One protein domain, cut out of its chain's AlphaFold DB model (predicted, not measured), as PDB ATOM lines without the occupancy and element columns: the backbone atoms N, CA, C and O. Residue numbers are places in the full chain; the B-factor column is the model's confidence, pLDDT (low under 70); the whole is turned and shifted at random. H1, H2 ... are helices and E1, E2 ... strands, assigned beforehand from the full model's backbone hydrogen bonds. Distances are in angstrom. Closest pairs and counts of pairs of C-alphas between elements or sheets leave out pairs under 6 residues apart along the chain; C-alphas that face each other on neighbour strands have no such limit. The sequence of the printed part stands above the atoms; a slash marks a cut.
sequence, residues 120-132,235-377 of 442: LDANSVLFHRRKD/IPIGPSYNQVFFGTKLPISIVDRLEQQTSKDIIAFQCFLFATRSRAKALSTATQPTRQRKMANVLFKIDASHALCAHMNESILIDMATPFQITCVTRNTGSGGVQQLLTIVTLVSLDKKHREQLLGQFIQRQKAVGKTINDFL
ATOM      1  N   LEU A 120     -47.410  36.529  18.934       72.38
ATOM      2  CA  LEU A 120     -48.579  37.355  19.222       72.38
ATOM      3  C   LEU A 120     -48.750  38.491  18.202       72.38
ATOM      4  O   LEU A 120     -49.886  38.798  17.839       72.38
ATOM      5  N   ASP A 121     -47.655  39.062  17.686       69.81
ATOM      6  CA  ASP A 121     -47.693  40.214  16.769       69.81
ATOM      7  C   ASP A 121     -47.298  39.893  15.309       69.81
ATOM      8  O   ASP A 121     -47.028  40.767  14.484       69.81
ATOM      9  N   ALA A 122     -47.312  38.615  14.927       69.94
ATOM     10  CA  ALA A 122     -46.857  38.151  13.612       69.94
ATOM     11  C   ALA A 122     -47.514  38.863  12.404       69.94
ATOM     12  O   ALA A 122     -46.920  38.942  11.326       69.94
ATOM     13  N   ASN A 123     -48.739  39.386  12.555       61.84
ATOM     14  CA  ASN A 123     -49.435  40.123  11.495       61.84
ATOM     15  C   ASN A 123     -48.779  41.468  11.161       61.84
ATOM     16  O   ASN A 123     -48.695  41.799   9.975       61.84
ATOM     17  N   SER A 124     -48.381  42.244  12.175       61.66
ATOM     18  CA  SER A 124     -47.751  43.558  11.990       61.66
ATOM     19  C   SER A 124     -46.295  43.389  11.545       61.66
ATOM     20  O   SER A 124     -45.798  44.149  10.710       61.66
ATOM     21  N   VAL A 125     -45.648  42.331  12.053       63.12
ATOM     22  CA  VAL A 125     -44.213  42.121  11.910       63.12
ATOM     23  C   VAL A 125     -43.842  41.589  10.534       63.12
ATOM     24  O   VAL A 125     -42.801  41.989  10.033       63.12
ATOM     25  N   LEU A 126     -44.656  40.720   9.920       72.06
ATOM     26  CA  LEU A 126     -44.228  39.974   8.731       72.06
ATOM     27  C   LEU A 126     -44.595  40.626   7.393       72.06
ATOM     28  O   LEU A 126     -43.772  40.636   6.493       72.06
ATOM     29  N   PHE A 127     -45.800  41.158   7.188       68.38
ATOM     30  CA  PHE A 127     -46.288  41.378   5.815       68.38
ATOM     31  C   PHE A 127     -46.122  42.805   5.288       68.38
ATOM     32  O   PHE A 127     -46.536  43.761   5.943       68.38
ATOM     33  N   HIS A 128     -45.655  42.929   4.035       73.56
ATOM     34  CA  HIS A 128     -45.698  44.182   3.273       73.56
ATOM     35  C   HIS A 128     -47.119  44.556   2.833       73.56
ATOM     36  O   HIS A 128     -47.444  45.734   2.790       73.56
ATOM     37  N   ARG A 129     -47.985  43.589   2.510       69.50
ATOM     38  CA  ARG A 129     -49.350  43.845   2.023       69.50
ATOM     39  C   ARG A 129     -50.394  43.221   2.950       69.50
ATOM     40  O   ARG A 129     -50.271  42.070   3.377       69.50
ATOM     41  N   ARG A 130     -51.424  43.994   3.288       67.88
ATOM     42  CA  ARG A 130     -52.578  43.552   4.080       67.88
ATOM     43  C   ARG A 130     -53.543  42.729   3.217       67.88
ATOM     44  O   ARG A 130     -53.463  42.729   1.992       67.88
ATOM     45  N   LYS A 131     -54.463  42.000   3.864       63.50
ATOM     46  CA  LYS A 131     -55.459  41.152   3.172       63.50
ATOM     47  C   LYS A 131     -56.365  41.935   2.216       63.50
ATOM     48  O   LYS A 131     -56.849  41.370   1.248       63.50
ATOM     49  N   ASP A 132     -56.583  43.214   2.492       66.94
ATOM     50  CA  ASP A 132     -57.374  44.135   1.670       66.94
ATOM     51  C   ASP A 132     -56.608  44.674   0.445       66.94
ATOM     52  O   ASP A 132     -57.111  45.528  -0.278       66.94
ATOM     53  N   ILE A 235     -23.225  39.089   2.697       84.06
ATOM     54  CA  ILE A 235     -22.647  37.749   2.854       84.06
ATOM     55  C   ILE A 235     -21.745  37.452   1.641       84.06
ATOM     56  O   ILE A 235     -22.137  37.746   0.508       84.06
ATOM     57  N   PRO A 236     -20.546  36.868   1.838       77.69
ATOM     58  CA  PRO A 236     -19.707  36.423   0.732       77.69
ATOM     59  C   PRO A 236     -20.464  35.461  -0.189       77.69
ATOM     60  O   PRO A 236     -21.056  34.489   0.277       77.69
ATOM     61  N   ILE A 237     -20.421  35.715  -1.498       72.06
ATOM     62  CA  ILE A 237     -21.154  34.929  -2.492       72.06
ATOM     63  C   ILE A 237     -20.619  33.490  -2.501       72.06
ATOM     64  O   ILE A 237     -19.478  33.240  -2.881       72.06
ATOM     65  N   GLY A 238     -21.461  32.530  -2.113       64.38
ATOM     66  CA  GLY A 238     -21.183  31.106  -2.263       64.38
ATOM     67  C   GLY A 238     -22.413  30.240  -1.957       64.38
ATOM     68  O   GLY A 238     -23.188  30.577  -1.058       64.38
ATOM     69  N   PRO A 239     -22.604  29.111  -2.666       59.31
ATOM     70  CA  PRO A 239     -23.845  28.327  -2.623       59.31
ATOM     71  C   PRO A 239     -24.177  27.756  -1.234       59.31
ATOM     72  O   PRO A 239     -25.344  27.558  -0.912       59.31
ATOM     73  N   SER A 240     -23.171  27.525  -0.387       62.94
ATOM     74  CA  SER A 240     -23.333  27.024   0.985       62.94
ATOM     75  C   SER A 240     -23.355  28.120   2.059       62.94
ATOM     76  O   SER A 240     -23.771  27.850   3.184       62.94
ATOM     77  N   TYR A 241     -22.929  29.349   1.747       68.56
ATOM     78  CA  TYR A 241     -22.766  30.422   2.741       68.56
ATOM     79  C   TYR A 241     -23.992  31.322   2.890       68.56
ATOM     80  O   TYR A 241     -24.168  31.925   3.952       68.56
ATOM     81  N   ASN A 242     -24.831  31.376   1.854       83.50
ATOM     82  CA  ASN A 242     -25.956  32.306   1.763       83.50
ATOM     83  C   ASN A 242     -27.237  31.778   2.414       83.50
ATOM     84  O   ASN A 242     -28.150  32.552   2.688       83.50
ATOM     85  N   GLN A 243     -27.314  30.471   2.677       92.62
ATOM     86  CA  GLN A 243     -28.502  29.868   3.261       92.62
ATOM     87  C   GLN A 243     -28.454  29.893   4.787       92.62
ATOM     88  O   GLN A 243     -27.537  29.355   5.410       92.62
ATOM     89  N   VAL A 244     -29.487  30.476   5.383       94.75
ATOM     90  CA  VAL A 244     -29.698  30.501   6.830       94.75
ATOM     91  C   VAL A 244     -31.114  30.054   7.167       94.75
ATOM     92  O   VAL A 244     -32.005  30.020   6.317       94.75
ATOM     93  N   PHE A 245     -31.317  29.674   8.420       95.62
ATOM     94  CA  PHE A 245     -32.564  29.116   8.908       95.62
ATOM     95  C   PHE A 245     -33.042  29.879  10.134       95.62
ATOM     96  O   PHE A 245     -32.258  30.206  11.027       95.62
ATOM     97  N   PHE A 246     -34.346  30.113  10.184       94.12
ATOM     98  CA  PHE A 246     -35.028  30.667  11.342       94.12
ATOM     99  C   PHE A 246     -36.245  29.796  11.645       94.12
ATOM    100  O   PHE A 246     -37.117  29.611  10.799       94.12
ATOM    101  N   GLY A 247     -36.260  29.191  12.827       93.06
ATOM    102  CA  GLY A 247     -37.359  28.346  13.271       93.06
ATOM    103  C   GLY A 247     -38.211  29.075  14.286       93.06
ATOM    104  O   GLY A 247     -37.681  29.648  15.231       93.06
ATOM    105  N   THR A 248     -39.521  29.045  14.092       91.44
ATOM    106  CA  THR A 248     -40.481  29.633  15.023       91.44
ATOM    107  C   THR A 248     -41.821  28.913  14.906       91.44
ATOM    108  O   THR A 248     -41.970  27.938  14.166       91.44
ATOM    109  N   LYS A 249     -42.820  29.404  15.625       88.50
ATOM    110  CA  LYS A 249     -44.218  29.068  15.386       88.50
ATOM    111  C   LYS A 249     -44.950  30.325  14.986       88.50
ATOM    112  O   LYS A 249     -44.545  31.415  15.371       88.50
ATOM    113  N   LEU A 250     -46.011  30.182  14.211       88.19
ATOM    114  CA  LEU A 250     -46.872  31.294  13.834       88.19
ATOM    115  C   LEU A 250     -48.332  30.886  13.999       88.19
ATOM    116  O   LEU A 250     -48.642  29.699  13.851       88.19
ATOM    117  N   PRO A 251     -49.243  31.839  14.253       86.00
ATOM    118  CA  PRO A 251     -50.666  31.549  14.213       86.00
ATOM    119  C   PRO A 251     -51.053  30.919  12.871       86.00
ATOM    120  O   PRO A 251     -50.582  31.347  11.819       86.00
ATOM    121  N   ILE A 252     -51.938  29.923  12.882       86.12
ATOM    122  CA  ILE A 252     -52.409  29.232  11.672       86.12
ATOM    123  C   ILE A 252     -52.971  30.245  10.676       86.12
ATOM    124  O   ILE A 252     -52.693  30.142   9.495       86.12
ATOM    125  N   SER A 253     -53.645  31.297  11.145       84.56
ATOM    126  CA  SER A 253     -54.139  32.374  10.280       84.56
ATOM    127  C   SER A 253     -53.033  33.123   9.524       84.56
ATOM    128  O   SER A 253     -53.297  33.660   8.450       84.56
ATOM    129  N   ILE A 254     -51.813  33.180  10.065       85.81
ATOM    130  CA  ILE A 254     -50.622  33.714   9.395       85.81
ATOM    131  C   ILE A 254     -50.079  32.703   8.398       85.81
ATOM    132  O   ILE A 254     -49.733  33.081   7.285       85.81
ATOM    133  N   VAL A 255     -50.022  31.428   8.775       89.00
ATOM    134  CA  VAL A 255     -49.569  30.360   7.878       89.00
ATOM    135  C   VAL A 255     -50.495  30.217   6.678       89.00
ATOM    136  O   VAL A 255     -50.015  30.245   5.555       89.00
ATOM    137  N   ASP A 256     -51.805  30.194   6.890       87.81
ATOM    138  CA  ASP A 256     -52.792  30.142   5.813       87.81
ATOM    139  C   ASP A 256     -52.658  31.370   4.890       87.81
ATOM    140  O   ASP A 256     -52.830  31.264   3.679       87.81
ATOM    141  N   ARG A 257     -52.298  32.545   5.437       85.31
ATOM    142  CA  ARG A 257     -51.952  33.717   4.614       85.31
ATOM    143  C   ARG A 257     -50.692  33.472   3.799       85.31
ATOM    144  O   ARG A 257     -50.724  33.777   2.618       85.31
ATOM    145  N   LEU A 258     -49.622  32.954   4.412       87.69
ATOM    146  CA  LEU A 258     -48.368  32.604   3.734       87.69
ATOM    147  C   LEU A 258     -48.623  31.620   2.581       87.69
ATOM    148  O   LEU A 258     -48.077  31.804   1.502       87.69
ATOM    149  N   GLU A 259     -49.494  30.630   2.771       87.56
ATOM    150  CA  GLU A 259     -49.877  29.656   1.737       87.56
ATOM    151  C   GLU A 259     -50.672  30.277   0.583       87.56
ATOM    152  O   GLU A 259     -50.541  29.851  -0.561       87.56
ATOM    153  N   GLN A 260     -51.487  31.292   0.870       84.75
ATOM    154  CA  GLN A 260     -52.238  32.042  -0.140       84.75
ATOM    155  C   GLN A 260     -51.369  33.048  -0.903       84.75
ATOM    156  O   GLN A 260     -51.838  33.640  -1.879       84.75
ATOM    157  N   GLN A 261     -50.135  33.285  -0.452       75.19
ATOM    158  CA  GLN A 261     -49.276  34.284  -1.064       75.19
ATOM    159  C   GLN A 261     -48.767  33.834  -2.426       75.19
ATOM    160  O   GLN A 261     -48.441  32.675  -2.683       75.19
ATOM    161  N   THR A 262     -48.689  34.809  -3.318       67.19
ATOM    162  CA  THR A 262     -48.099  34.650  -4.640       67.19
ATOM    163  C   THR A 262     -46.590  34.837  -4.555       67.19
ATOM    164  O   THR A 262     -46.075  35.476  -3.641       67.19
ATOM    165  N   SER A 263     -45.867  34.391  -5.583       68.81
ATOM    166  CA  SER A 263     -44.424  34.631  -5.710       68.81
ATOM    167  C   SER A 263     -44.027  36.115  -5.732       68.81
ATOM    168  O   SER A 263     -42.842  36.421  -5.759       68.81
ATOM    169  N   LYS A 264     -44.980  37.054  -5.751       72.06
ATOM    170  CA  LYS A 264     -44.740  38.506  -5.719       72.06
ATOM    171  C   LYS A 264     -44.856  39.108  -4.321       72.06
ATOM    172  O   LYS A 264     -44.577  40.295  -4.163       72.06
ATOM    173  N   ASP A 265     -45.298  38.335  -3.337       82.56
ATOM    174  CA  ASP A 265     -45.472  38.841  -1.988       82.56
ATOM    175  C   ASP A 265     -44.141  38.941  -1.247       82.56
ATOM    176  O   ASP A 265     -43.224  38.128  -1.406       82.56
ATOM    177  N   ILE A 266     -44.052  39.993  -0.438       87.75
ATOM    178  CA  ILE A 266     -42.849  40.371   0.289       87.75
ATOM    179  C   ILE A 266     -43.182  40.417   1.772       87.75
ATOM    180  O   ILE A 266     -44.215  40.958   2.185       87.75
ATOM    181  N   ILE A 267     -42.274  39.870   2.568       89.06
ATOM    182  CA  ILE A 267     -42.296  39.968   4.018       89.06
ATOM    183  C   ILE A 267     -41.028  40.639   4.525       89.06
ATOM    184  O   ILE A 267     -40.005  40.628   3.852       89.06
ATOM    185  N   ALA A 268     -41.072  41.233   5.703       87.56
ATOM    186  CA  ALA A 268     -39.888  41.701   6.413       87.56
ATOM    187  C   ALA A 268     -40.015  41.302   7.876       87.56
ATOM    188  O   ALA A 268     -41.070  40.863   8.305       87.56
ATOM    189  N   PHE A 269     -38.938  41.429   8.639       85.44
ATOM    190  CA  PHE A 269     -38.998  41.348  10.092       85.44
ATOM    191  C   PHE A 269     -38.679  42.741  10.626       85.44
ATOM    192  O   PHE A 269     -37.672  43.330  10.240       85.44
ATOM    193  N   GLN A 270     -39.543  43.283  11.482       81.00
ATOM    194  CA  GLN A 270     -39.444  44.671  11.960       81.00
ATOM    195  C   GLN A 270     -38.286  44.912  12.941       81.00
ATOM    196  O   GLN A 270     -37.919  46.045  13.220       81.00
ATOM    197  N   CYS A 271     -37.651  43.849  13.430       84.50
ATOM    198  CA  CYS A 271     -36.433  43.917  14.228       84.50
ATOM    199  C   CYS A 271     -35.271  43.233  13.501       84.50
ATOM    200  O   CYS A 271     -35.454  42.596  12.461       84.50
ATOM    201  N   PHE A 272     -34.066  43.318  14.066       88.56
ATOM    202  CA  PHE A 272     -32.971  42.472  13.599       88.56
ATOM    203  C   PHE A 272     -33.352  41.001  13.785       88.56
ATOM    204  O   PHE A 272     -33.881  40.613  14.833       88.56
ATOM    205  N   LEU A 273     -33.090  40.186  12.766       89.62
ATOM    206  CA  LEU A 273     -33.472  38.778  12.767       89.62
ATOM    207  C   LEU A 273     -32.269  37.912  13.135       89.62
ATOM    208  O   LEU A 273     -31.274  37.875  12.412       89.62
ATOM    209  N   PHE A 274     -32.384  37.180  14.242       89.44
ATOM    210  CA  PHE A 274     -31.417  36.155  14.621       89.44
ATOM    211  C   PHE A 274     -31.724  34.857  13.867       89.44
ATOM    212  O   PHE A 274     -32.704  34.171  14.151       89.44
ATOM    213  N   ALA A 275     -30.866  34.514  12.913       92.88
ATOM    214  CA  ALA A 275     -30.912  33.265  12.166       92.88
ATOM    215  C   ALA A 275     -29.701  32.383  12.511       92.88
ATOM    216  O   ALA A 275     -28.724  32.822  13.118       92.88
ATOM    217  N   THR A 276     -29.737  31.118  12.105       93.06
ATOM    218  CA  THR A 276     -28.617  30.183  12.266       93.06
ATOM    219  C   THR A 276     -28.315  29.463  10.961       93.06
ATOM    220  O   THR A 276     -29.197  29.230  10.139       93.06
ATOM    221  N   ARG A 277     -27.060  29.057  10.767       91.94
ATOM    222  CA  ARG A 277     -26.687  28.154   9.668       91.94
ATOM    223  C   ARG A 277     -27.113  26.705   9.927       91.94
ATOM    224  O   ARG A 277     -27.204  25.914   8.994       91.94
ATOM    225  N   SER A 278     -27.388  26.343  11.181       93.94
ATOM    226  CA  SER A 278     -27.782  24.982  11.541       93.94
ATOM    227  C   SER A 278     -29.280  24.768  11.341       93.94
ATOM    228  O   SER A 278     -30.101  25.172  12.169       93.94
ATOM    229  N   ARG A 279     -29.645  24.052  10.269       93.94
ATOM    230  CA  ARG A 279     -31.032  23.621  10.036       93.94
ATOM    231  C   ARG A 279     -31.593  22.833  11.218       93.94
ATOM    232  O   ARG A 279     -32.750  23.027  11.565       93.94
ATOM    233  N   ALA A 280     -30.787  21.966  11.833       93.69
ATOM    234  CA  ALA A 280     -31.211  21.153  12.972       93.69
ATOM    235  C   ALA A 280     -31.569  22.018  14.192       93.69
ATOM    236  O   ALA A 280     -32.597  21.786  14.822       93.69
ATOM    237  N   LYS A 281     -30.766  23.054  14.478       91.19
ATOM    238  CA  LYS A 281     -31.025  24.004  15.571       91.19
ATOM    239  C   LYS A 281     -32.320  24.781  15.329       91.19
ATOM    240  O   LYS A 281     -33.179  24.802  16.200       91.19
ATOM    241  N   ALA A 282     -32.494  25.332  14.125       92.94
ATOM    242  CA  ALA A 282     -33.724  26.029  13.752       92.94
ATOM    243  C   ALA A 282     -34.952  25.104  13.790       92.94
ATOM    244  O   ALA A 282     -35.997  25.486  14.304       92.94
ATOM    245  N   LEU A 283     -34.833  23.872  13.287       92.56
ATOM    246  CA  LEU A 283     -35.928  22.906  13.325       92.56
ATOM    247  C   LEU A 283     -36.330  22.583  14.764       92.56
ATOM    248  O   LEU A 283     -37.515  22.645  15.065       92.56
ATOM    249  N   SER A 284     -35.354  22.326  15.641       88.44
ATOM    250  CA  SER A 284     -35.595  22.106  17.068       88.44
ATOM    251  C   SER A 284     -36.400  23.256  17.674       88.44
ATOM    252  O   SER A 284     -37.433  23.005  18.287       88.44
ATOM    253  N   THR A 285     -36.019  24.514  17.408       87.06
ATOM    254  CA  THR A 285     -36.778  25.699  17.848       87.06
ATOM    255  C   THR A 285     -38.213  25.712  17.308       87.06
ATOM    256  O   THR A 285     -39.151  25.943  18.068       87.06
ATOM    257  N   ALA A 286     -38.409  25.426  16.016       89.56
ATOM    258  CA  ALA A 286     -39.738  25.408  15.401       89.56
ATOM    259  C   ALA A 286     -40.645  24.302  15.969       89.56
ATOM    260  O   ALA A 286     -41.850  24.505  16.078       89.56
ATOM    261  N   THR A 287     -40.083  23.145  16.331       87.38
ATOM    262  CA  THR A 287     -40.826  21.957  16.793       87.38
ATOM    263  C   THR A 287     -40.895  21.808  18.308       87.38
ATOM    264  O   THR A 287     -41.425  20.807  18.796       87.38
ATOM    265  N   GLN A 288     -40.370  22.768  19.077       82.19
ATOM    266  CA  GLN A 288     -40.584  22.784  20.525       82.19
ATOM    267  C   GLN A 288     -42.089  22.665  20.812       82.19
ATOM    268  O   GLN A 288     -42.879  23.237  20.067       82.19
ATOM    269  N   PRO A 289     -42.547  21.951  21.843       71.81
ATOM    270  CA  PRO A 289     -43.973  21.903  22.157       71.81
ATOM    271  C   PRO A 289     -44.562  23.311  22.373       71.81
ATOM    272  O   PRO A 289     -43.867  24.235  22.788       71.81
ATOM    273  N   THR A 290     -45.835  23.493  22.028       70.44
ATOM    274  CA  THR A 290     -46.617  24.716  22.284       70.44
ATOM    275  C   THR A 290     -48.037  24.311  22.637       70.44
ATOM    276  O   THR A 290     -48.540  23.317  22.102       70.44
ATOM    277  N   ARG A 291     -48.693  25.045  23.538       62.91
ATOM    278  CA  ARG A 291     -50.109  24.811  23.860       62.91
ATOM    279  C   ARG A 291     -51.026  25.907  23.345       62.91
ATOM    280  O   ARG A 291     -52.245  25.699  23.362       62.91
ATOM    281  N   GLN A 292     -50.480  27.007  22.825       65.31
ATOM    282  CA  GLN A 292     -51.255  27.966  22.053       65.31
ATOM    283  C   GLN A 292     -52.005  27.231  20.938       65.31
ATOM    284  O   GLN A 292     -51.446  26.655  19.998       65.31
ATOM    285  N   ARG A 293     -53.332  27.214  21.083       65.75
ATOM    286  CA  ARG A 293     -54.217  26.622  20.089       65.75
ATOM    287  C   ARG A 293     -54.085  27.441  18.816       65.75
ATOM    288  O   ARG A 293     -54.061  28.664  18.864       65.75
ATOM    289  N   LYS A 294     -54.097  26.752  17.678       80.69
ATOM    290  CA  LYS A 294     -53.971  27.365  16.353       80.69
ATOM    291  C   LYS A 294     -52.594  27.982  16.088       80.69
ATOM    292  O   LYS A 294     -52.521  28.989  15.396       80.69
ATOM    293  N   MET A 295     -51.523  27.356  16.569       83.81
ATOM    294  CA  MET A 295     -50.160  27.628  16.109       83.81
ATOM    295  C   MET A 295     -49.695  26.533  15.152       83.81
ATOM    296  O   MET A 295     -50.077  25.371  15.286       83.81
ATOM    297  N   ALA A 296     -48.873  26.906  14.182       88.31
ATOM    298  CA  ALA A 296     -48.210  25.996  13.264       88.31
ATOM    299  C   ALA A 296     -46.696  26.162  13.391       88.31
ATOM    300  O   ALA A 296     -46.196  27.277  13.556       88.31
ATOM    301  N   ASN A 297     -45.969  25.049  13.303       91.56
ATOM    302  CA  ASN A 297     -44.512  25.059  13.307       91.56
ATOM    303  C   ASN A 297     -44.029  25.587  11.956       91.56
ATOM    304  O   ASN A 297     -44.443  25.082  10.908       91.56
ATOM    305  N   VAL A 298     -43.154  26.590  11.972       93.19
ATOM    306  CA  VAL A 298     -42.663  27.251  10.763       93.19
ATOM    307  C   VAL A 298     -41.143  27.252  10.745       93.19
ATOM    308  O   VAL A 298     -40.484  27.769  11.646       93.19
ATOM    309  N   LEU A 299     -40.576  26.696   9.678       95.81
ATOM    310  CA  LEU A 299     -39.159  26.795   9.370       95.81
ATOM    311  C   LEU A 299     -38.974  27.724   8.172       95.81
ATOM    312  O   LEU A 299     -39.293  27.369   7.037       95.81
ATOM    313  N   PHE A 300     -38.401  28.893   8.420       96.06
ATOM    314  CA  PHE A 300     -37.947  29.785   7.368       96.06
ATOM    315  C   PHE A 300     -36.589  29.319   6.849       96.06
ATOM    316  O   PHE A 300     -35.614  29.229   7.599       96.06
ATOM    317  N   LYS A 301     -36.532  29.024   5.552       96.38
ATOM    318  CA  LYS A 301     -35.312  28.762   4.790       96.38
ATOM    319  C   LYS A 301     -34.994  30.022   3.996       96.38
ATOM    320  O   LYS A 301     -35.698  30.337   3.043       96.38
ATOM    321  N   ILE A 302     -33.962  30.744   4.404       95.81
ATOM    322  CA  ILE A 302     -33.682  32.093   3.918       95.81
ATOM    323  C   ILE A 302     -32.433  32.067   3.049       95.81
ATOM    324  O   ILE A 302     -31.365  31.659   3.503       95.81
ATOM    325  N   ASP A 303     -32.569  32.528   1.813       94.94
ATOM    326  CA  ASP A 303     -31.451  32.947   0.983       94.94
ATOM    327  C   ASP A 303     -31.112  34.414   1.283       94.94
ATOM    328  O   ASP A 303     -31.824  35.355   0.911       94.94
ATOM    329  N   ALA A 304     -30.013  34.599   2.004       94.25
ATOM    330  CA  ALA A 304     -29.516  35.882   2.466       94.25
ATOM    331  C   ALA A 304     -28.456  36.493   1.521       94.25
ATOM    332  O   ALA A 304     -27.737  37.397   1.940       94.25
ATOM    333  N   SER A 305     -28.365  36.055   0.253       91.44
ATOM    334  CA  SER A 305     -27.412  36.587  -0.746       91.44
ATOM    335  C   SER A 305     -27.377  38.112  -0.876       91.44
ATOM    336  O   SER A 305     -26.326  38.678  -1.172       91.44
ATOM    337  N   HIS A 306     -28.507  38.789  -0.675       92.31
ATOM    338  CA  HIS A 306     -28.622  40.243  -0.802       92.31
ATOM    339  C   HIS A 306     -28.902  40.949   0.529       92.31
ATOM    340  O   HIS A 306     -29.059  42.177   0.569       92.31
ATOM    341  N   ALA A 307     -28.955  40.190   1.624       93.12
ATOM    342  CA  ALA A 307     -29.143  40.730   2.956       93.12
ATOM    343  C   ALA A 307     -27.835  41.329   3.490       93.12
ATOM    344  O   ALA A 307     -26.731  40.877   3.180       93.12
ATOM    345  N   LEU A 308     -27.974  42.354   4.329       93.31
ATOM    346  CA  LEU A 308     -26.879  42.836   5.159       93.31
ATOM    347  C   LEU A 308     -26.887  42.028   6.454       93.31
ATOM    348  O   LEU A 308     -27.938  41.865   7.079       93.31
ATOM    349  N   CYS A 309     -25.735  41.476   6.826       94.25
ATOM    350  CA  CYS A 309     -25.625  40.533   7.927       94.25
ATOM    351  C   CYS A 309     -24.382  40.776   8.782       94.25
ATOM    352  O   CYS A 309     -23.338  41.192   8.285       94.25
ATOM    353  N   ALA A 310     -24.476  40.434  10.061       93.00
ATOM    354  CA  ALA A 310     -23.350  40.358  10.977       93.00
ATOM    355  C   ALA A 310     -23.190  38.922  11.488       93.00
ATOM    356  O   ALA A 310     -24.159  38.259  11.868       93.00
ATOM    357  N   HIS A 311     -21.953  38.430  11.497       89.69
ATOM    358  CA  HIS A 311     -21.633  37.109  12.029       89.69
ATOM    359  C   HIS A 311     -21.517  37.161  13.555       89.69
ATOM    360  O   HIS A 311     -20.782  37.981  14.097       89.69
ATOM    361  N   MET A 312     -22.221  36.258  14.240       87.44
ATOM    362  CA  MET A 312     -22.232  36.140  15.698       87.44
ATOM    363  C   MET A 312     -22.042  34.677  16.112       87.44
ATOM    364  O   MET A 312     -23.007  33.981  16.423       87.44
ATOM    365  N   ASN A 313     -20.796  34.194  16.132       83.50
ATOM    366  CA  ASN A 313     -20.464  32.792  16.424       83.50
ATOM    367  C   ASN A 313     -21.294  31.810  15.560       83.50
ATOM    368  O   ASN A 313     -21.100  31.736  14.349       83.50
ATOM    369  N   GLU A 314     -22.233  31.072  16.163       82.00
ATOM    370  CA  GLU A 314     -23.127  30.111  15.487       82.00
ATOM    371  C   GLU A 314     -24.388  30.737  14.861       82.00
ATOM    372  O   GLU A 314     -25.198  30.046  14.225       82.00
ATOM    373  N   SER A 315     -24.580  32.033  15.077       87.75
ATOM    374  CA  SER A 315     -25.741  32.796  14.646       87.75
ATOM    375  C   SER A 315     -25.340  33.846  13.616       87.75
ATOM    376  O   SER A 315     -24.193  34.290  13.526       87.75
ATOM    377  N   ILE A 316     -26.314  34.245  12.813       91.81
ATOM    378  CA  ILE A 316     -26.213  35.354  11.876       91.81
ATOM    379  C   ILE A 316     -27.315  36.330  12.242       91.81
ATOM    380  O   ILE A 316     -28.473  35.941  12.378       91.81
ATOM    381  N   LEU A 317     -26.938  37.588  12.404       93.00
ATOM    382  CA  LEU A 317     -27.881  38.672  12.593       93.00
ATOM    383  C   LEU A 317     -28.144  39.319  11.241       93.00
ATOM    384  O   LEU A 317     -27.205  39.785  10.601       93.00
ATOM    385  N   ILE A 318     -29.396  39.335  10.805       93.88
ATOM    386  CA  ILE A 318     -29.814  40.015   9.578       93.88
ATOM    387  C   ILE A 318     -30.335  41.410   9.940       93.88
ATOM    388  O   ILE A 318     -31.032  41.561  10.948       93.88
ATOM    389  N   ASP A 319     -29.988  42.414   9.126       92.06
ATOM    390  CA  ASP A 319     -30.411  43.807   9.319       92.06
ATOM    391  C   ASP A 319     -31.939  43.920   9.445       92.06
ATOM    392  O   ASP A 319     -32.704  43.182   8.810       92.06
ATOM    393  N   MET A 320     -32.376  44.859  10.280       88.00
ATOM    394  CA  MET A 320     -33.790  45.113  10.536       88.00
ATOM    395  C   MET A 320     -34.522  45.550   9.263       88.00
ATOM    396  O   MET A 320     -33.947  46.209   8.393       88.00
ATOM    397  N   ALA A 321     -35.799  45.180   9.160       82.44
ATOM    398  CA  ALA A 321     -36.653  45.458   8.009       82.44
ATOM    399  C   ALA A 321     -36.055  45.016   6.662       82.44
ATOM    400  O   ALA A 321     -36.395  45.570   5.616       82.44
ATOM    401  N   THR A 322     -35.177  44.003   6.666       90.62
ATOM    402  CA  THR A 322     -34.735  43.362   5.426       90.62
ATOM    403  C   THR A 322     -35.954  42.730   4.752       90.62
ATOM    404  O   THR A 322     -36.602  41.877   5.360       90.62
ATOM    405  N   PRO A 323     -36.289  43.130   3.516       91.69
ATOM    406  CA  PRO A 323     -37.421  42.572   2.808       91.69
ATOM    407  C   PRO A 323     -37.021  41.298   2.063       91.69
ATOM    408  O   PRO A 323     -35.975  41.217   1.410       91.69
ATOM    409  N   PHE A 324     -37.897  40.310   2.147       92.81
ATOM    410  CA  PHE A 324     -37.752  38.983   1.588       92.81
ATOM    411  C   PHE A 324     -38.933  38.669   0.683       92.81
ATOM    412  O   PHE A 324     -40.087  38.799   1.087       92.81
ATOM    413  N   GLN A 325     -38.645  38.202  -0.522       92.69
ATOM    414  CA  GLN A 325     -39.641  37.610  -1.398       92.69
ATOM    415  C   GLN A 325     -39.932  36.183  -0.947       92.69
ATOM    416  O   GLN A 325     -39.004  35.399  -0.723       92.69
ATOM    417  N   ILE A 326     -41.211  35.830  -0.851       92.12
ATOM    418  CA  ILE A 326     -41.612  34.441  -0.635       92.12
ATOM    419  C   ILE A 326     -41.576  33.722  -1.977       92.12
ATOM    420  O   ILE A 326     -42.288  34.083  -2.912       92.12
ATOM    421  N   THR A 327     -40.741  32.694  -2.079       92.50
ATOM    422  CA  THR A 327     -40.610  31.903  -3.312       92.50
ATOM    423  C   THR A 327     -41.401  30.610  -3.257       92.50
ATOM    424  O   THR A 327     -41.853  30.121  -4.290       92.50
ATOM    425  N   CYS A 328     -41.576  30.045  -2.064       92.12
ATOM    426  CA  CYS A 328     -42.312  28.806  -1.874       92.12
ATOM    427  C   CYS A 328     -42.795  28.685  -0.430       92.12
ATOM    428  O   CYS A 328     -42.040  28.959   0.505       92.12
ATOM    429  N   VAL A 329     -44.024  28.206  -0.253       92.25
ATOM    430  CA  VAL A 329     -44.546  27.749   1.035       92.25
ATOM    431  C   VAL A 329     -44.978  26.303   0.860       92.25
ATOM    432  O   VAL A 329     -45.775  25.987  -0.018       92.25
ATOM    433  N   THR A 330     -44.402  25.402   1.650       92.12
ATOM    434  CA  THR A 330     -44.743  23.977   1.634       92.12
ATOM    435  C   THR A 330     -45.180  23.566   3.022       92.12
ATOM    436  O   THR A 330     -44.393  23.626   3.966       92.12
ATOM    437  N   ARG A 331     -46.423  23.116   3.151       88.94
ATOM    438  CA  ARG A 331     -46.946  22.550   4.389       88.94
ATOM    439  C   ARG A 331     -47.003  21.044   4.246       88.94
ATOM    440  O   ARG A 331     -47.745  20.512   3.424       88.94
ATOM    441  N   ASN A 332     -46.200  20.352   5.043       84.56
ATOM    442  CA  ASN A 332     -46.238  18.900   5.057       84.56
ATOM    443  C   ASN A 332     -47.516  18.459   5.768       84.56
ATOM    444  O   ASN A 332     -47.636  18.624   6.981       84.56
ATOM    445  N   THR A 333     -48.462  17.890   5.022       68.12
ATOM    446  CA  THR A 333     -49.592  17.156   5.592       68.12
ATOM    447  C   THR A 333     -49.063  15.817   6.084       68.12
ATOM    448  O   THR A 333     -48.878  14.892   5.297       68.12
ATOM    449  N   GLY A 334     -48.737  15.726   7.373       59.19
ATOM    450  CA  GLY A 334     -48.272  14.482   7.975       59.19
ATOM    451  C   GLY A 334     -49.298  13.375   7.742       59.19
ATOM    452  O   GLY A 334     -50.408  13.425   8.270       59.19
ATOM    453  N   SER A 335     -48.943  12.372   6.942       45.94
ATOM    454  CA  SER A 335     -49.729  11.154   6.783       45.94
ATOM    455  C   SER A 335     -49.449  10.242   7.980       45.94
ATOM    456  O   SER A 335     -48.589   9.368   7.912       45.94
ATOM    457  N   GLY A 336     -50.127  10.489   9.104       44.53
ATOM    458  CA  GLY A 336     -50.114   9.594  10.264       44.53
ATOM    459  C   GLY A 336     -49.871  10.284  11.605       44.53
ATOM    460  O   GLY A 336     -48.743  10.638  11.940       44.53
ATOM    461  N   GLY A 337     -50.949  10.404  12.386       42.72
ATOM    462  CA  GLY A 337     -51.007  10.368  13.855       42.72
ATOM    463  C   GLY A 337     -50.274  11.427  14.688       42.72
ATOM    464  O   GLY A 337     -50.878  11.965  15.609       42.72
ATOM    465  N   VAL A 338     -48.988  11.692  14.444       46.41
ATOM    466  CA  VAL A 338     -48.124  12.452  15.376       46.41
ATOM    467  C   VAL A 338     -47.021  13.264  14.672       46.41
ATOM    468  O   VAL A 338     -46.291  14.003  15.331       46.41
ATOM    469  N   GLN A 339     -46.878  13.209  13.339       49.62
ATOM    470  CA  GLN A 339     -45.950  14.126  12.663       49.62
ATOM    471  C   GLN A 339     -46.470  15.562  12.783       49.62
ATOM    472  O   GLN A 339     -47.456  15.935  12.148       49.62
ATOM    473  N   GLN A 340     -45.809  16.359  13.628       60.47
ATOM    474  CA  GLN A 340     -46.100  17.778  13.785       60.47
ATOM    475  C   GLN A 340     -46.034  18.450  12.407       60.47
ATOM    476  O   GLN A 340     -44.985  18.444  11.763       60.47
ATOM    477  N   LEU A 341     -47.165  18.996  11.951       79.88
ATOM    478  CA  LEU A 341     -47.277  19.700  10.675       79.88
ATOM    479  C   LEU A 341     -46.232  20.823  10.637       79.88
ATOM    480  O   LEU A 341     -46.352  21.820  11.351       79.88
ATOM    481  N   LEU A 342     -45.195  20.640   9.819       90.69
ATOM    482  CA  LEU A 342     -44.161  21.639   9.592       90.69
ATOM    483  C   LEU A 342     -44.478  22.393   8.306       90.69
ATOM    484  O   LEU A 342     -44.630  21.792   7.239       90.69
ATOM    485  N   THR A 343     -44.525  23.714   8.415       93.06
ATOM    486  CA  THR A 343     -44.564  24.614   7.267       93.06
ATOM    487  C   THR A 343     -43.151  25.095   6.982       93.06
ATOM    488  O   THR A 343     -42.487  25.645   7.858       93.06
ATOM    489  N   ILE A 344     -42.677  24.894   5.760       94.69
ATOM    490  CA  ILE A 344     -41.403  25.425   5.288       94.69
ATOM    491  C   ILE A 344     -41.699  26.630   4.407       94.69
ATOM    492  O   ILE A 344     -42.385  26.508   3.395       94.69
ATOM    493  N   VAL A 345     -41.158  27.784   4.786       94.31
ATOM    494  CA  VAL A 345     -41.278  29.028   4.024       94.31
ATOM    495  C   VAL A 345     -39.911  29.349   3.445       94.31
ATOM    496  O   VAL A 345     -38.951  29.556   4.185       94.31
ATOM    497  N   THR A 346     -39.804  29.361   2.121       95.12
ATOM    498  CA  THR A 346     -38.568  29.724   1.427       95.12
ATOM    499  C   THR A 346     -38.596  31.204   1.089       95.12
ATOM    500  O   THR A 346     -39.523  31.690   0.439       95.12
ATOM    501  N   LEU A 347     -37.568  31.905   1.554       95.19
ATOM    502  CA  LEU A 347     -37.399  33.340   1.419       95.19
ATOM    503  C   LEU A 347     -36.150  33.649   0.609       95.19
ATOM    504  O   LEU A 347     -35.128  32.990   0.789       95.19
ATOM    505  N   VAL A 348     -36.212  34.690  -0.214       94.50
ATOM    506  CA  VAL A 348     -35.042  35.263  -0.886       94.50
ATOM    507  C   VAL A 348     -34.969  36.744  -0.554       94.50
ATOM    508  O   VAL A 348     -35.932  37.483  -0.752       94.50
ATOM    509  N   SER A 349     -33.838  37.176  -0.005       94.31
ATOM    510  CA  SER A 349     -33.578  38.592   0.266       94.31
ATOM    511  C   SER A 349     -33.602  39.401  -1.030       94.31
ATOM    512  O   SER A 349     -33.001  39.010  -2.029       94.31
ATOM    513  N   LEU A 350     -34.305  40.534  -1.025       93.31
ATOM    514  CA  LEU A 350     -34.366  41.398  -2.202       93.31
ATOM    515  C   LEU A 350     -33.046  42.142  -2.412       93.31
ATOM    516  O   LEU A 350     -32.439  42.653  -1.463       93.31
ATOM    517  N   ASP A 351     -32.637  42.279  -3.673       93.38
ATOM    518  CA  ASP A 351     -31.490  43.110  -4.028       93.38
ATOM    519  C   ASP A 351     -31.728  44.599  -3.716       93.38
ATOM    520  O   ASP A 351     -32.836  45.061  -3.438       93.38
ATOM    521  N   LYS A 352     -30.649  45.386  -3.723       91.19
ATOM    522  CA  LYS A 352     -30.713  46.821  -3.414       91.19
ATOM    523  C   LYS A 352     -31.666  47.586  -4.348       91.19
ATOM    524  O   LYS A 352     -32.442  48.403  -3.864       91.19
ATOM    525  N   LYS A 353     -31.652  47.287  -5.650       93.88
ATOM    526  CA  LYS A 353     -32.445  47.997  -6.663       93.88
ATOM    527  C   LYS A 353     -33.945  47.779  -6.449       93.88
ATOM    528  O   LYS A 353     -34.711  48.739  -6.457       93.88
ATOM    529  N   HIS A 354     -34.363  46.537  -6.213       92.25
ATOM    530  CA  HIS A 354     -35.757  46.200  -5.930       92.25
ATOM    531  C   HIS A 354     -36.245  46.855  -4.634       92.25
ATOM    532  O   HIS A 354     -37.357  47.379  -4.589       92.25
ATOM    533  N   ARG A 355     -35.403  46.889  -3.591       90.38
ATOM    534  CA  ARG A 355     -35.723  47.566  -2.322       90.38
ATOM    535  C   ARG A 355     -35.966  49.060  -2.503       90.38
ATOM    536  O   ARG A 355     -36.973  49.580  -2.026       90.38
ATOM    537  N   GLU A 356     -35.076  49.735  -3.222       90.81
ATOM    538  CA  GLU A 356     -35.196  51.167  -3.521       90.81
ATOM    539  C   GLU A 356     -36.439  51.465  -4.368       90.81
ATOM    540  O   GLU A 356     -37.147  52.438  -4.106       90.81
ATOM    541  N   GLN A 357     -36.759  50.598  -5.332       92.12
ATOM    542  CA  GLN A 357     -37.962  50.731  -6.150       92.12
ATOM    543  C   GLN A 357     -39.250  50.628  -5.318       92.12
ATOM    544  O   GLN A 357     -40.147  51.453  -5.494       92.12
ATOM    545  N   LEU A 358     -39.350  49.649  -4.412       89.44
ATOM    546  CA  LEU A 358     -40.519  49.479  -3.537       89.44
ATOM    547  C   LEU A 358     -40.733  50.703  -2.644       89.44
ATOM    548  O   LEU A 358     -41.832  51.258  -2.597       89.44
ATOM    549  N   LEU A 359     -39.663  51.170  -1.996       89.62
ATOM    550  CA  LEU A 359     -39.709  52.367  -1.162       89.62
ATOM    551  C   LEU A 359     -40.097  53.611  -1.979       89.62
ATOM    552  O   LEU A 359     -40.934  54.403  -1.545       89.62
ATOM    553  N   GLY A 360     -39.537  53.770  -3.181       91.19
ATOM    554  CA  GLY A 360     -39.865  54.871  -4.085       91.19
ATOM    555  C   GLY A 360     -41.343  54.888  -4.487       91.19
ATOM    556  O   GLY A 360     -41.988  55.934  -4.413       91.19
ATOM    557  N   GLN A 361     -41.902  53.728  -4.846       91.12
ATOM    558  CA  GLN A 361     -43.326  53.587  -5.169       91.12
ATOM    559  C   GLN A 361     -44.217  53.916  -3.969       91.12
ATOM    560  O   GLN A 361     -45.215  54.624  -4.121       91.12
ATOM    561  N   PHE A 362     -43.848  53.455  -2.773       89.75
ATOM    562  CA  PHE A 362     -44.566  53.790  -1.549       89.75
ATOM    563  C   PHE A 362     -44.583  55.304  -1.298       89.75
ATOM    564  O   PHE A 362     -45.655  55.884  -1.119       89.75
ATOM    565  N   ILE A 363     -43.423  55.967  -1.363       90.31
ATOM    566  CA  ILE A 363     -43.312  57.421  -1.168       90.31
ATOM    567  C   ILE A 363     -44.158  58.180  -2.199       90.31
ATOM    568  O   ILE A 363     -44.847  59.137  -1.844       90.31
ATOM    569  N   GLN A 364     -44.149  57.760  -3.468       92.06
ATOM    570  CA  GLN A 364     -44.977  58.368  -4.515       92.06
ATOM    571  C   GLN A 364     -46.477  58.230  -4.220       92.06
ATOM    572  O   GLN A 364     -47.214  59.206  -4.362       92.06
ATOM    573  N   ARG A 365     -46.929  57.061  -3.747       89.94
ATOM    574  CA  ARG A 365     -48.329  56.841  -3.344       89.94
ATOM    575  C   ARG A 365     -48.731  57.710  -2.155       89.94
ATOM    576  O   ARG A 365     -49.804  58.303  -2.193       89.94
ATOM    577  N   GLN A 366     -47.877  57.830  -1.133       88.75
ATOM    578  CA  GLN A 366     -48.154  58.705   0.016       88.75
ATOM    579  C   GLN A 366     -48.280  60.172  -0.417       88.75
ATOM    580  O   GLN A 366     -49.231  60.849  -0.030       88.75
ATOM    581  N   LYS A 367     -47.393  60.640  -1.307       90.56
ATOM    582  CA  LYS A 367     -47.477  61.994  -1.877       90.56
ATOM    583  C   LYS A 367     -48.766  62.221  -2.668       90.56
ATOM    584  O   LYS A 367     -49.362  63.285  -2.547       90.56
ATOM    585  N   ALA A 368     -49.219  61.232  -3.442       92.62
ATOM    586  CA  ALA A 368     -50.451  61.332  -4.228       92.62
ATOM    587  C   ALA A 368     -51.713  61.511  -3.363       92.62
ATOM    588  O   ALA A 368     -52.666  62.144  -3.806       92.62
ATOM    589  N   VAL A 369     -51.706  61.009  -2.122       92.19
ATOM    590  CA  VAL A 369     -52.792  61.215  -1.143       92.19
ATOM    591  C   VAL A 369     -52.542  62.403  -0.203       92.19
ATOM    592  O   VAL A 369     -53.195  62.520   0.831       92.19
ATOM    593  N   GLY A 370     -51.588  63.278  -0.537       91.88
ATOM    594  CA  GLY A 370     -51.282  64.489   0.229       91.88
ATOM    595  C   GLY A 370     -50.543  64.252   1.549       91.88
ATOM    596  O   GLY A 370     -50.491  65.160   2.372       91.88
ATOM    597  N   LYS A 371     -49.971  63.059   1.770       90.00
ATOM    598  CA  LYS A 371     -49.180  62.748   2.968       90.00
ATOM    599  C   LYS A 371     -47.692  62.982   2.730       90.00
ATOM    600  O   LYS A 371     -47.132  62.601   1.699       90.00
ATOM    601  N   THR A 372     -47.030  63.569   3.717       89.19
ATOM    602  CA  THR A 372     -45.575  63.711   3.771       89.19
ATOM    603  C   THR A 372     -44.921  62.524   4.484       89.19
ATOM    604  O   THR A 372     -45.573  61.724   5.154       89.19
ATOM    605  N   ILE A 373     -43.593  62.416   4.365       86.31
ATOM    606  CA  ILE A 373     -42.801  61.439   5.128       86.31
ATOM    607  C   ILE A 373     -42.932  61.686   6.641       86.31
ATOM    608  O   ILE A 373     -43.026  60.733   7.411       86.31
ATOM    609  N   ASN A 374     -42.997  62.955   7.060       85.50
ATOM    610  CA  ASN A 374     -43.210  63.314   8.462       85.50
ATOM    611  C   ASN A 374     -44.585  62.858   8.951       85.50
ATOM    612  O   ASN A 374     -44.676  62.311  10.044       85.50
ATOM    613  N   ASP A 375     -45.636  63.019   8.141       85.69
ATOM    614  CA  ASP A 375     -46.983  62.560   8.509       85.69
ATOM    615  C   ASP A 375     -47.014  61.050   8.722       85.69
ATOM    616  O   ASP A 375     -47.662  60.562   9.643       85.69
ATOM    617  N   PHE A 376     -46.293  60.309   7.882       83.44
ATOM    618  CA  PHE A 376     -46.161  58.868   8.020       83.44
ATOM    619  C   PHE A 376     -45.428  58.488   9.312       83.44
ATOM    620  O   PHE A 376     -45.943  57.682  10.083       83.44
ATOM    621  N   LEU A 377     -44.279  59.114   9.588       82.81
ATOM    622  CA  LEU A 377     -43.537  58.870  10.822       82.81
ATOM    623  C   LEU A 377     -44.389  59.235  12.054       82.81
ATOM    624  O   LEU A 377     -44.469  58.451  12.990       82.81
TER     625      LEU A 377
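What this domain is: This is residues 120 to 132 and 235 to 377 of the 442 residues of the protein "Hypothetical protein" of Rotaria sp. Silwood2 (UniProt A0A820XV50). A strongly twisted five-stranded sheet, E1 E4 E8 E7 E2, is curled like part of a barrel, and the small sheet E3 E6 E5 is partly face to face with it, the strands crossed. H3 packs on one face of the large sheet and H2 on the other, while H4 and H5 form an arm reaching away from the sheets. The 156 printed residues hold five named helices and eight named strands, in the order H1 E1 H2 E2 E3 H3 E4 E5 E6 E7 E8 H4 H5; the class is mixed, the large sheet is mixed and the small one antiparallel. The whole is compact, with a radius of gyration of the C-alphas of 16.8 A and spans of 55 by 38 by 24 A.

Where its parts are: H1 is residues 122 to 126, from C-alpha 122 at (-46.857, 38.151, 13.612). After the cut come E1, residues 243 to 251, 24.8 A long and bending by 52 degrees at residue 248, and H2, residues 252 to 260. E2 is residues 266 to 268, E3 273 to 276, H3 279 to 287 and E4 295 to 303, 24.6 A long. E5, residues 308 to 312, and E6, 315 to 318, form a hairpin. So do E7, residues 323 to 331, which bends by 63 degrees at residue 327, and E8, 342 to 349. H4, residues 352 to 368, is 24.5 A long; H5, 373 to 377, ends with C-alpha 377 at (-43.537, 58.870, 10.822).

How they stand to each other: The large sheet runs E1 E4 E8 E7 E2. E1 and E4 are antiparallel, with N 244 and O 302 2.9 A apart; E4 and E8 are parallel, with N 299 and O 343 2.8 A apart. E8 and E7 are antiparallel (N 325 and O 348, 2.8 A), as are E7 and E2 (N 324 and O 267, 2.7 A). Three layers, helices on both faces of a sheet, are made with H3 and H2. H3 runs along the strands over E1 and E4, at a height of 7.4 A; C-alphas 286 and 248 are its closest to E1, 4.3 A. H2 comes closest to E4 at C-alphas 252 and 295, 5.2 A. H1 is on this sheet, over none of its strands. The small sheet makes a sandwich, two sheets face to face, with the large one, their strands at 76 degrees. E3 and E6 are antiparallel (N 275 and O 316, 2.8 A), as are E6 and E5 (N 310 and O 317, 2.9 A). H4 only just grazes the large sheet, with residues 354 to 358; H4 and H5 are close but not clearly touching, C-alphas 363 and 373 being closest at 7.5 A. In each of the five helices every O i to N i+4 pair is within hydrogen-bond range.

The domain as a whole: The C-alphas farthest apart, of Gly 336 and Gly 370, are 55.8 A apart. Residues 133 to 234 are not printed, and C-alphas 132 and 235 are 35.3 A apart across the cut. Of the links printed whole, none is long. Mean pLDDT of the printed part is 84.1; 27 residues are under 70, among them 333 to 340.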